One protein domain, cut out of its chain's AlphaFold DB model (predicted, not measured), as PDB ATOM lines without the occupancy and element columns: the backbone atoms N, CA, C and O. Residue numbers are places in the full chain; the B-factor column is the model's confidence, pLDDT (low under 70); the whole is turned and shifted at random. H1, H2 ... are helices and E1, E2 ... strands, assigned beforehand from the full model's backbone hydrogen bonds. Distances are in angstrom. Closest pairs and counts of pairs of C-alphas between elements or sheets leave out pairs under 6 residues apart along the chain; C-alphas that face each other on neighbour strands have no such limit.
ATOM      1  N   GLU A 198     165.056 344.588 160.676       93.19
ATOM      2  CA  GLU A 198     163.949 344.474 159.721       93.19
ATOM      3  C   GLU A 198     162.874 345.560 159.855       93.19
ATOM      4  O   GLU A 198     161.938 345.591 159.054       93.19
ATOM      5  N   LEU A 199     162.958 346.407 160.882       92.62
ATOM      6  CA  LEU A 199     162.037 347.526 161.076       92.62
ATOM      7  C   LEU A 199     162.500 348.803 160.377       92.62
ATOM      8  O   LEU A 199     161.714 349.739 160.276       92.62
ATOM      9  N   LEU A 200     163.725 348.838 159.844       90.56
ATOM     10  CA  LEU A 200     164.188 349.947 159.013       90.56
ATOM     11  C   LEU A 200     163.239 350.184 157.836       90.56
ATOM     12  O   LEU A 200     162.902 349.264 157.093       90.56
ATOM     13  N   GLY A 201     162.817 351.435 157.658       87.62
ATOM     14  CA  GLY A 201     161.905 351.811 156.582       87.62
ATOM     15  C   GLY A 201     160.437 351.442 156.799       87.62
ATOM     16  O   GLY A 201     159.613 351.808 155.965       87.62
ATOM     17  N   LYS A 202     160.087 350.757 157.895       91.94
ATOM     18  CA  LYS A 202     158.686 350.501 158.246       91.94
ATOM     19  C   LYS A 202     158.055 351.704 158.943       91.94
ATOM     20  O   LYS A 202     158.746 352.579 159.471       91.94
ATOM     21  N   ASP A 203     156.729 351.720 158.934       89.56
ATOM     22  CA  ASP A 203     155.907 352.666 159.674       89.56
ATOM     23  C   ASP A 203     155.966 352.420 161.191       89.56
ATOM     24  O   ASP A 203     156.358 351.353 161.677       89.56
ATOM     25  N   GLN A 204     155.574 353.449 161.940       89.12
ATOM     26  CA  GLN A 204     155.620 353.479 163.399       89.12
ATOM     27  C   GLN A 204     154.767 352.377 164.048       89.12
ATOM     28  O   GLN A 204     155.207 351.748 165.014       89.12
ATOM     29  N   ASP A 205     153.571 352.135 163.508       89.12
ATOM     30  CA  ASP A 205     152.593 351.201 164.072       89.12
ATOM     31  C   ASP A 205     153.042 349.752 163.861       89.12
ATOM     32  O   ASP A 205     153.103 348.962 164.806       89.12
ATOM     33  N   THR A 206     153.480 349.416 162.645       91.62
ATOM     34  CA  THR A 206     154.022 348.089 162.333       91.62
ATOM     35  C   THR A 206     155.232 347.760 163.200       91.62
ATOM     36  O   THR A 206     155.406 346.617 163.636       91.62
ATOM     37  N   ALA A 207     156.080 348.748 163.472       90.38
ATOM     38  CA  ALA A 207     157.233 348.566 164.337       90.38
ATOM     39  C   ALA A 207     156.855 348.316 165.794       90.38
ATOM     40  O   ALA A 207     157.392 347.398 166.413       90.38
ATOM     41  N   TYR A 208     155.901 349.081 166.319       89.94
ATOM     42  CA  TYR A 208     155.375 348.893 167.664       89.94
ATOM     43  C   TYR A 208     154.791 347.490 167.854       89.94
ATOM     44  O   TYR A 208     155.167 346.773 168.785       89.94
ATOM     45  N   ASP A 209     153.939 347.061 166.922       92.25
ATOM     46  CA  ASP A 209     153.298 345.748 166.966       92.25
ATOM     47  C   ASP A 209     154.300 344.601 166.812       92.25
ATOM     48  O   ASP A 209     154.097 343.517 167.366       92.25
ATOM     49  N   THR A 210     155.378 344.813 166.056       92.50
ATOM     50  CA  THR A 210     156.448 343.820 165.904       92.50
ATOM     51  C   THR A 210     157.267 343.712 167.187       92.50
ATOM     52  O   THR A 210     157.469 342.605 167.682       92.50
ATOM     53  N   ILE A 211     157.675 344.837 167.781       91.19
ATOM     54  CA  ILE A 211     158.482 344.854 169.010       91.19
ATOM     55  C   ILE A 211     157.712 344.221 170.168       91.19
ATOM     56  O   ILE A 211     158.236 343.317 170.815       91.19
ATOM     57  N   LYS A 212     156.448 344.607 170.384       90.06
ATOM     58  CA  LYS A 212     155.623 344.025 171.457       90.06
ATOM     59  C   LYS A 212     155.386 342.527 171.295       90.06
ATOM     60  O   LYS A 212     155.238 341.814 172.285       90.06
ATOM     61  N   ARG A 213     155.337 342.045 170.054       92.19
ATOM     62  CA  ARG A 213     155.132 340.628 169.742       92.19
ATOM     63  C   ARG A 213     156.401 339.805 169.915       92.19
ATOM     64  O   ARG A 213     156.328 338.683 170.402       92.19
ATOM     65  N   GLU A 214     157.542 340.338 169.493       93.12
ATOM     66  CA  GLU A 214     158.821 339.621 169.510       93.12
ATOM     67  C   GLU A 214     159.564 339.737 170.843       93.12
ATOM     68  O   GLU A 214     160.320 338.833 171.203       93.12
ATOM     69  N   ASN A 215     159.352 340.823 171.588       90.56
ATOM     70  CA  ASN A 215     159.870 340.982 172.936       90.56
ATOM     71  C   ASN A 215     158.818 341.610 173.872       90.56
ATOM     72  O   ASN A 215     158.776 342.832 174.027       90.56
ATOM     73  N   PRO A 216     157.998 340.789 174.559       88.19
ATOM     74  CA  PRO A 216     156.988 341.287 175.494       88.19
ATOM     75  C   PRO A 216     157.578 341.897 176.778       88.19
ATOM     76  O   PRO A 216     156.823 342.438 177.578       88.19
ATOM     77  N   GLN A 217     158.897 341.809 177.003       83.94
ATOM     78  CA  GLN A 217     159.574 342.469 178.130       83.94
ATOM     79  C   GLN A 217     159.809 343.962 177.875       83.94
ATOM     80  O   GLN A 217     160.118 344.704 178.805       83.94
ATOM     81  N   VAL A 218     159.678 344.408 176.622       88.06
ATOM     82  CA  VAL A 218     159.744 345.824 176.270       88.06
ATOM     83  C   VAL A 218     158.397 346.459 176.587       88.06
ATOM     84  O   VAL A 218     157.424 346.322 175.843       88.06
ATOM     85  N   THR A 219     158.345 347.156 177.713       83.44
ATOM     86  CA  THR A 219     157.158 347.879 178.175       83.44
ATOM     87  C   THR A 219     157.197 349.350 177.764       83.44
ATOM     88  O   THR A 219     156.149 349.955 177.536       83.44
ATOM     89  N   ASN A 220     158.398 349.898 177.560       83.75
ATOM     90  CA  ASN A 220     158.628 351.301 177.255       83.75
ATOM     91  C   ASN A 220     159.201 351.472 175.835       83.75
ATOM     92  O   ASN A 220     160.328 351.080 175.545       83.75
ATOM     93  N   ILE A 221     158.428 352.060 174.922       87.00
ATOM     94  CA  ILE A 221     158.880 352.358 173.557       87.00
ATOM     95  C   ILE A 221     158.903 353.875 173.381       87.00
ATOM     96  O   ILE A 221     157.863 354.529 173.448       87.00
ATOM     97  N   VAL A 222     160.095 354.428 173.152       84.75
ATOM     98  CA  VAL A 222     160.335 355.872 173.033       84.75
ATOM     99  C   VAL A 222     160.505 356.245 171.567       84.75
ATOM    100  O   VAL A 222     161.341 355.666 170.880       84.75
ATOM    101  N   TYR A 223     159.758 357.238 171.086       85.81
ATOM    102  CA  TYR A 223     159.845 357.719 169.706       85.81
ATOM    103  C   TYR A 223     160.637 359.025 169.627       85.81
ATOM    104  O   TYR A 223     160.270 360.015 170.259       85.81
ATOM    105  N   LEU A 224     161.701 359.042 168.824       81.38
ATOM    106  CA  LEU A 224     162.522 360.220 168.555       81.38
ATOM    107  C   LEU A 224     162.363 360.639 167.098       81.38
ATOM    108  O   LEU A 224     162.635 359.858 166.189       81.38
ATOM    109  N   ILE A 225     161.972 361.887 166.858       80.38
ATOM    110  CA  ILE A 225     161.944 362.444 165.504       80.38
ATOM    111  C   ILE A 225     163.362 362.917 165.180       80.38
ATOM    112  O   ILE A 225     163.955 363.681 165.935       80.38
ATOM    113  N   SER A 226     163.912 362.487 164.043       69.62
ATOM    114  CA  SER A 226     165.316 362.716 163.647       69.62
ATOM    115  C   SER A 226     165.723 364.203 163.612       69.62
ATOM    116  O   SER A 226     166.910 364.507 163.667       69.62
ATOM    117  N   ASN A 227     164.754 365.124 163.548       59.16
ATOM    118  CA  ASN A 227     164.970 366.575 163.522       59.16
ATOM    119  C   ASN A 227     164.951 367.228 164.917       59.16
ATOM    120  O   ASN A 227     165.292 368.403 165.045       59.16
ATOM    121  N   SER A 228     164.540 366.497 165.954       52.19
ATOM    122  CA  SER A 228     164.442 366.985 167.324       52.19
ATOM    123  C   SER A 228     165.397 366.209 168.227       52.19
ATOM    124  O   SER A 228     165.067 365.130 168.704       52.19
ATOM    125  N   ILE A 229     166.529 366.852 168.514       48.28
ATOM    126  CA  ILE A 229     167.216 366.789 169.809       48.28
ATOM    127  C   ILE A 229     168.043 365.512 170.052       48.28
ATOM    128  O   ILE A 229     167.565 364.381 170.039       48.28
ATOM    129  N   GLY A 230     169.339 365.740 170.289       46.84
ATOM    130  CA  GLY A 230     170.260 364.740 170.804       46.84
ATOM    131  C   GLY A 230     169.796 364.257 172.172       46.84
ATOM    132  O   GLY A 230     169.447 365.059 173.033       46.84
ATOM    133  N   ARG A 231     169.795 362.935 172.338       48.16
ATOM    134  CA  ARG A 231     169.641 362.262 173.625       48.16
ATOM    135  C   ARG A 231     170.597 362.919 174.623       48.16
ATOM    136  O   ARG A 231     171.803 362.921 174.378       48.16
ATOM    137  N   GLU A 232     170.075 363.482 175.711       48.91
ATOM    138  CA  GLU A 232     170.920 363.750 176.870       48.91
ATOM    139  C   GLU A 232     171.477 362.399 177.320       48.91
ATOM    140  O   GLU A 232     170.738 361.442 177.533       48.91
ATOM    141  N   GLU A 233     172.798 362.305 177.406       51.22
ATOM    142  CA  GLU A 233     173.594 361.086 177.611       51.22
ATOM    143  C   GLU A 233     173.311 360.356 178.949       51.22
ATOM    144  O   GLU A 233     173.988 359.392 179.290       51.22
ATOM    145  N   ASN A 234     172.293 360.794 179.694       48.91
ATOM    146  CA  ASN A 234     171.927 360.350 181.037       48.91
ATOM    147  C   ASN A 234     170.732 359.382 181.078       48.91
ATOM    148  O   ASN A 234     170.322 358.972 182.162       48.91
ATOM    149  N   ASP A 235     170.158 359.000 179.937       58.75
ATOM    150  CA  ASP A 235     169.142 357.947 179.914       58.75
ATOM    151  C   ASP A 235     169.809 356.585 180.167       58.75
ATOM    152  O   ASP A 235     170.264 355.931 179.225       58.75
ATOM    153  N   GLU A 236     169.857 356.150 181.428       70.25
ATOM    154  CA  GLU A 236     170.375 354.842 181.859       70.25
ATOM    155  C   GLU A 236     169.849 353.709 180.967       70.25
ATOM    156  O   GLU A 236     168.675 353.697 180.612       70.25
ATOM    157  N   PHE A 237     170.710 352.776 180.556       79.56
ATOM    158  CA  PHE A 237     170.335 351.651 179.691       79.56
ATOM    159  C   PHE A 237     169.326 350.731 180.397       79.56
ATOM    160  O   PHE A 237     169.626 350.198 181.467       79.56
ATOM    161  N   CYS A 238     168.159 350.499 179.786       85.06
ATOM    162  CA  CYS A 238     167.085 349.700 180.387       85.06
ATOM    163  C   CYS A 238     166.624 348.586 179.440       85.06
ATOM    164  O   CYS A 238     166.262 348.851 178.296       85.06
ATOM    165  N   CYS A 239     166.572 347.338 179.925       87.56
ATOM    166  CA  CYS A 239     166.188 346.184 179.101       87.56
ATOM    167  C   CYS A 239     164.725 346.219 178.625       87.56
ATOM    168  O   CYS A 239     164.366 345.563 177.650       87.56
ATOM    169  N   ASN A 240     163.875 346.960 179.333       86.94
ATOM    170  CA  ASN A 240     162.464 347.147 179.022       86.94
ATOM    171  C   ASN A 240     162.199 348.364 178.124       86.94
ATOM    172  O   ASN A 240     161.035 348.660 177.850       86.94
ATOM    173  N   ARG A 241     163.251 349.062 177.664       86.69
ATOM    174  CA  ARG A 241     163.131 350.257 176.830       86.69
ATOM    175  C   ARG A 241     163.675 350.028 175.427       86.69
ATOM    176  O   ARG A 241     164.757 349.480 175.272       86.69
ATOM    177  N   VAL A 242     162.945 350.471 174.406       89.31
ATOM    178  CA  VAL A 242     163.423 350.514 173.015       89.31
ATOM    179  C   VAL A 242     163.214 351.906 172.449       89.31
ATOM    180  O   VAL A 242     162.128 352.475 172.558       89.31
ATOM    181  N   VAL A 243     164.246 352.438 171.801       86.88
ATOM    182  CA  VAL A 243     164.199 353.757 171.167       86.88
ATOM    183  C   VAL A 243     163.993 353.605 169.659       86.88
ATOM    184  O   VAL A 243     164.796 352.984 168.961       86.88
ATOM    185  N   LEU A 244     162.913 354.195 169.152       88.88
ATOM    186  CA  LEU A 244     162.534 354.240 167.746       88.88
ATOM    187  C   LEU A 244     162.818 355.619 167.171       88.88
ATOM    188  O   LEU A 244     162.165 356.598 167.523       88.88
ATOM    189  N   VAL A 245     163.778 355.695 166.253       87.56
ATOM    190  CA  VAL A 245     164.096 356.946 165.563       87.56
ATOM    191  C   VAL A 245     163.326 357.001 164.252       87.56
ATOM    192  O   VAL A 245     163.538 356.175 163.367       87.56
ATOM    193  N   ILE A 246     162.433 357.976 164.146       88.81
ATOM    194  CA  ILE A 246     161.588 358.226 162.986       88.81
ATOM    195  C   ILE A 246     162.218 359.354 162.168       88.81
ATOM    196  O   ILE A 246     162.677 360.362 162.713       88.81
ATOM    197  N   GLY A 247     162.292 359.196 160.854       86.31
ATOM    198  CA  GLY A 247     162.816 360.218 159.959       86.31
ATOM    199  C   GLY A 247     162.317 360.060 158.532       86.31
ATOM    200  O   GLY A 247     161.604 359.115 158.195       86.31
ATOM    201  N   ALA A 248     162.714 361.005 157.683       84.88
ATOM    202  CA  ALA A 248     162.429 360.935 156.259       84.88
ATOM    203  C   ALA A 248     163.232 359.794 155.615       84.88
ATOM    204  O   ALA A 248     164.459 359.741 155.732       84.88
ATOM    205  N   LEU A 249     162.537 358.887 154.930       78.50
ATOM    206  CA  LEU A 249     163.149 357.772 154.215       78.50
ATOM    207  C   LEU A 249     163.610 358.207 152.815       78.50
ATOM    208  O   LEU A 249     162.946 359.027 152.175       78.50
ATOM    209  N   PRO A 250     164.698 357.620 152.278       73.88
ATOM    210  CA  PRO A 250     165.197 357.949 150.937       73.88
ATOM    211  C   PRO A 250     164.208 357.576 149.821       73.88
ATOM    212  O   PRO A 250     164.254 358.148 148.736       73.88
ATOM    213  N   THR A 251     163.294 356.640 150.084       74.00
ATOM    214  CA  THR A 251     162.218 356.212 149.177       74.00
ATOM    215  C   THR A 251     161.009 357.155 149.163       74.00
ATOM    216  O   THR A 251     160.078 356.928 148.395       74.00
ATOM    217  N   GLY A 252     161.021 358.214 149.982       71.19
ATOM    218  CA  GLY A 252     159.871 359.080 150.230       71.19
ATOM    219  C   GLY A 252     158.970 358.524 151.336       71.19
ATOM    220  O   GLY A 252     158.749 357.318 151.426       71.19
ATOM    221  N   GLY A 253     158.462 359.416 152.191       79.94
ATOM    222  CA  GLY A 253     157.673 359.067 153.377       79.94
ATOM    223  C   GLY A 253     158.457 359.170 154.688       79.94
ATOM    224  O   GLY A 253     159.670 359.389 154.699       79.94
ATOM    225  N   GLU A 254     157.734 359.046 155.796       83.44
ATOM    226  CA  GLU A 254     158.276 359.021 157.153       83.44
ATOM    227  C   GLU A 254     158.235 357.585 157.681       83.44
ATOM    228  O   GLU A 254     157.245 356.875 157.504       83.44
ATOM    229  N   GLY A 255     159.323 357.146 158.304       87.81
ATOM    230  CA  GLY A 255     159.413 355.821 158.900       87.81
ATOM    231  C   GLY A 255     160.689 355.667 159.705       87.81
ATOM    232  O   GLY A 255     161.394 356.639 159.981       87.81
ATOM    233  N   ILE A 256     160.991 354.443 160.113       89.62
ATOM    234  CA  ILE A 256     162.137 354.189 160.986       89.62
ATOM    235  C   ILE A 256     163.443 354.429 160.232       89.62
ATOM    236  O   ILE A 256     163.757 353.728 159.269       89.62
ATOM    237  N   SER A 257     164.218 355.404 160.706       87.94
ATOM    238  CA  SER A 257     165.469 355.843 160.085       87.94
ATOM    239  C   SER A 257     166.714 355.166 160.666       87.94
ATOM    240  O   SER A 257     167.758 355.144 160.014       87.94
ATOM    241  N   LYS A 258     166.626 354.591 161.874       87.94
ATOM    242  CA  LYS A 258     167.721 353.859 162.537       87.94
ATOM    243  C   LYS A 258     167.245 352.524 163.084       87.94
ATOM    244  O   LYS A 258     166.083 352.386 163.446       87.94
ATOM    245  N   VAL A 259     168.165 351.565 163.175       90.81
ATOM    246  CA  VAL A 259     167.870 350.232 163.709       90.81
ATOM    247  C   VAL A 259     167.416 350.364 165.167       90.81
ATOM    248  O   VAL A 259     168.192 350.859 165.987       90.81
ATOM    249  N   PRO A 260     166.196 349.916 165.503       90.50
ATOM    250  CA  PRO A 260     165.734 349.861 166.879       90.50
ATOM    251  C   PRO A 260     166.565 348.878 167.692       90.50
ATOM    252  O   PRO A 260     166.783 347.734 167.272       90.50
ATOM    253  N   GLN A 261     166.978 349.315 168.874       89.56
ATOM    254  CA  GLN A 261     167.676 348.486 169.844       89.56
ATOM    255  C   GLN A 261     167.174 348.786 171.255       89.56
ATOM    256  O   GLN A 261     166.723 349.900 171.538       89.56
ATOM    257  N   VAL A 262     167.252 347.779 172.118       87.94
ATOM    258  CA  VAL A 262     166.986 347.932 173.549       87.94
ATOM    259  C   VAL A 262     168.027 348.873 174.169       87.94
ATOM    260  O   VAL A 262     169.210 348.754 173.843       87.94
ATOM    261  N   GLY A 263     167.596 349.804 175.030       78.06
ATOM    262  CA  GLY A 263     168.476 350.697 175.796       78.06
ATOM    263  C   GLY A 263     167.957 352.099 176.071       78.06
ATOM    264  O   GLY A 263     166.780 352.421 175.810       78.06
TER     265      GLY A 263
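AT A GLANCE: This is residues 198 to 263 of the 263 residues of an uncharacterized protein of Oryza glaberrima (UniProt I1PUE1). A small three-stranded sheet, with the long strand E2 in its middle, has one helix, H1, packed on one of its faces, while a long loop between E1 and E2 sticks out at residues 228 to 234. The last residues fold back beside E2, where 261 to 262 pair with 242 to 243, antiparallel. The printed part has 66 residues with one named helix and three named strands, in the order H1 E1 E2 E3; the sheet is mixed, in the order E1 E2 E3. The class is mixed, helices and strands, with under half of the residues in named elements. The whole is compact but flat, with a radius of gyration of the C-alphas of 11.9 A and spans of 32 by 29 by 14 A.

HOW THE PARTS SIT: H1, residues 204 to 214, is on the sheet of E1, residues 220 to 225, E2, residues 241 to 248, and E3, residues 254 to 256, in two layers, a helix on one face of a sheet. Its height over the sheet is 9.7 A. It lies over E2 and only just over E1, where 3 of its C-alphas fall. It runs along the strands, at 24 degrees to E2 on the local plane. The closest C-alphas of H1 and E3 are those of Gln 204 and Gly 255, 6.3 A apart. In H1 every O i to N i+4 pair is within hydrogen-bond range. E1 and E2 are parallel, at 23 degrees, with N 224 and O 244 2.8 A apart. E2 and E3 are an antiparallel hairpin, with N 247 and O 255 2.8 A apart. The pairing is staggered: E2 pairs with E1 over residues 241 to 246 and with E3 over 246 to 248.

IN THESE COORDINATES: H1 begins at C-alpha 204 (155.620, 353.479, 163.399) and is 15.5 A long. E1 is 16.5 A long, E2 23.2 A and E3 7.3 A. E3 ends at C-alpha 256 (162.137, 354.189, 160.986).

THE WHOLE: The C-alphas of Glu 236 and Thr 251, the two farthest apart, are 33.7 A apart. The printed part has no cut. The link from E1 to E2, 15 residues, is long. Mean pLDDT of the printed part is 81.5; residues 226 to 235 are under 70.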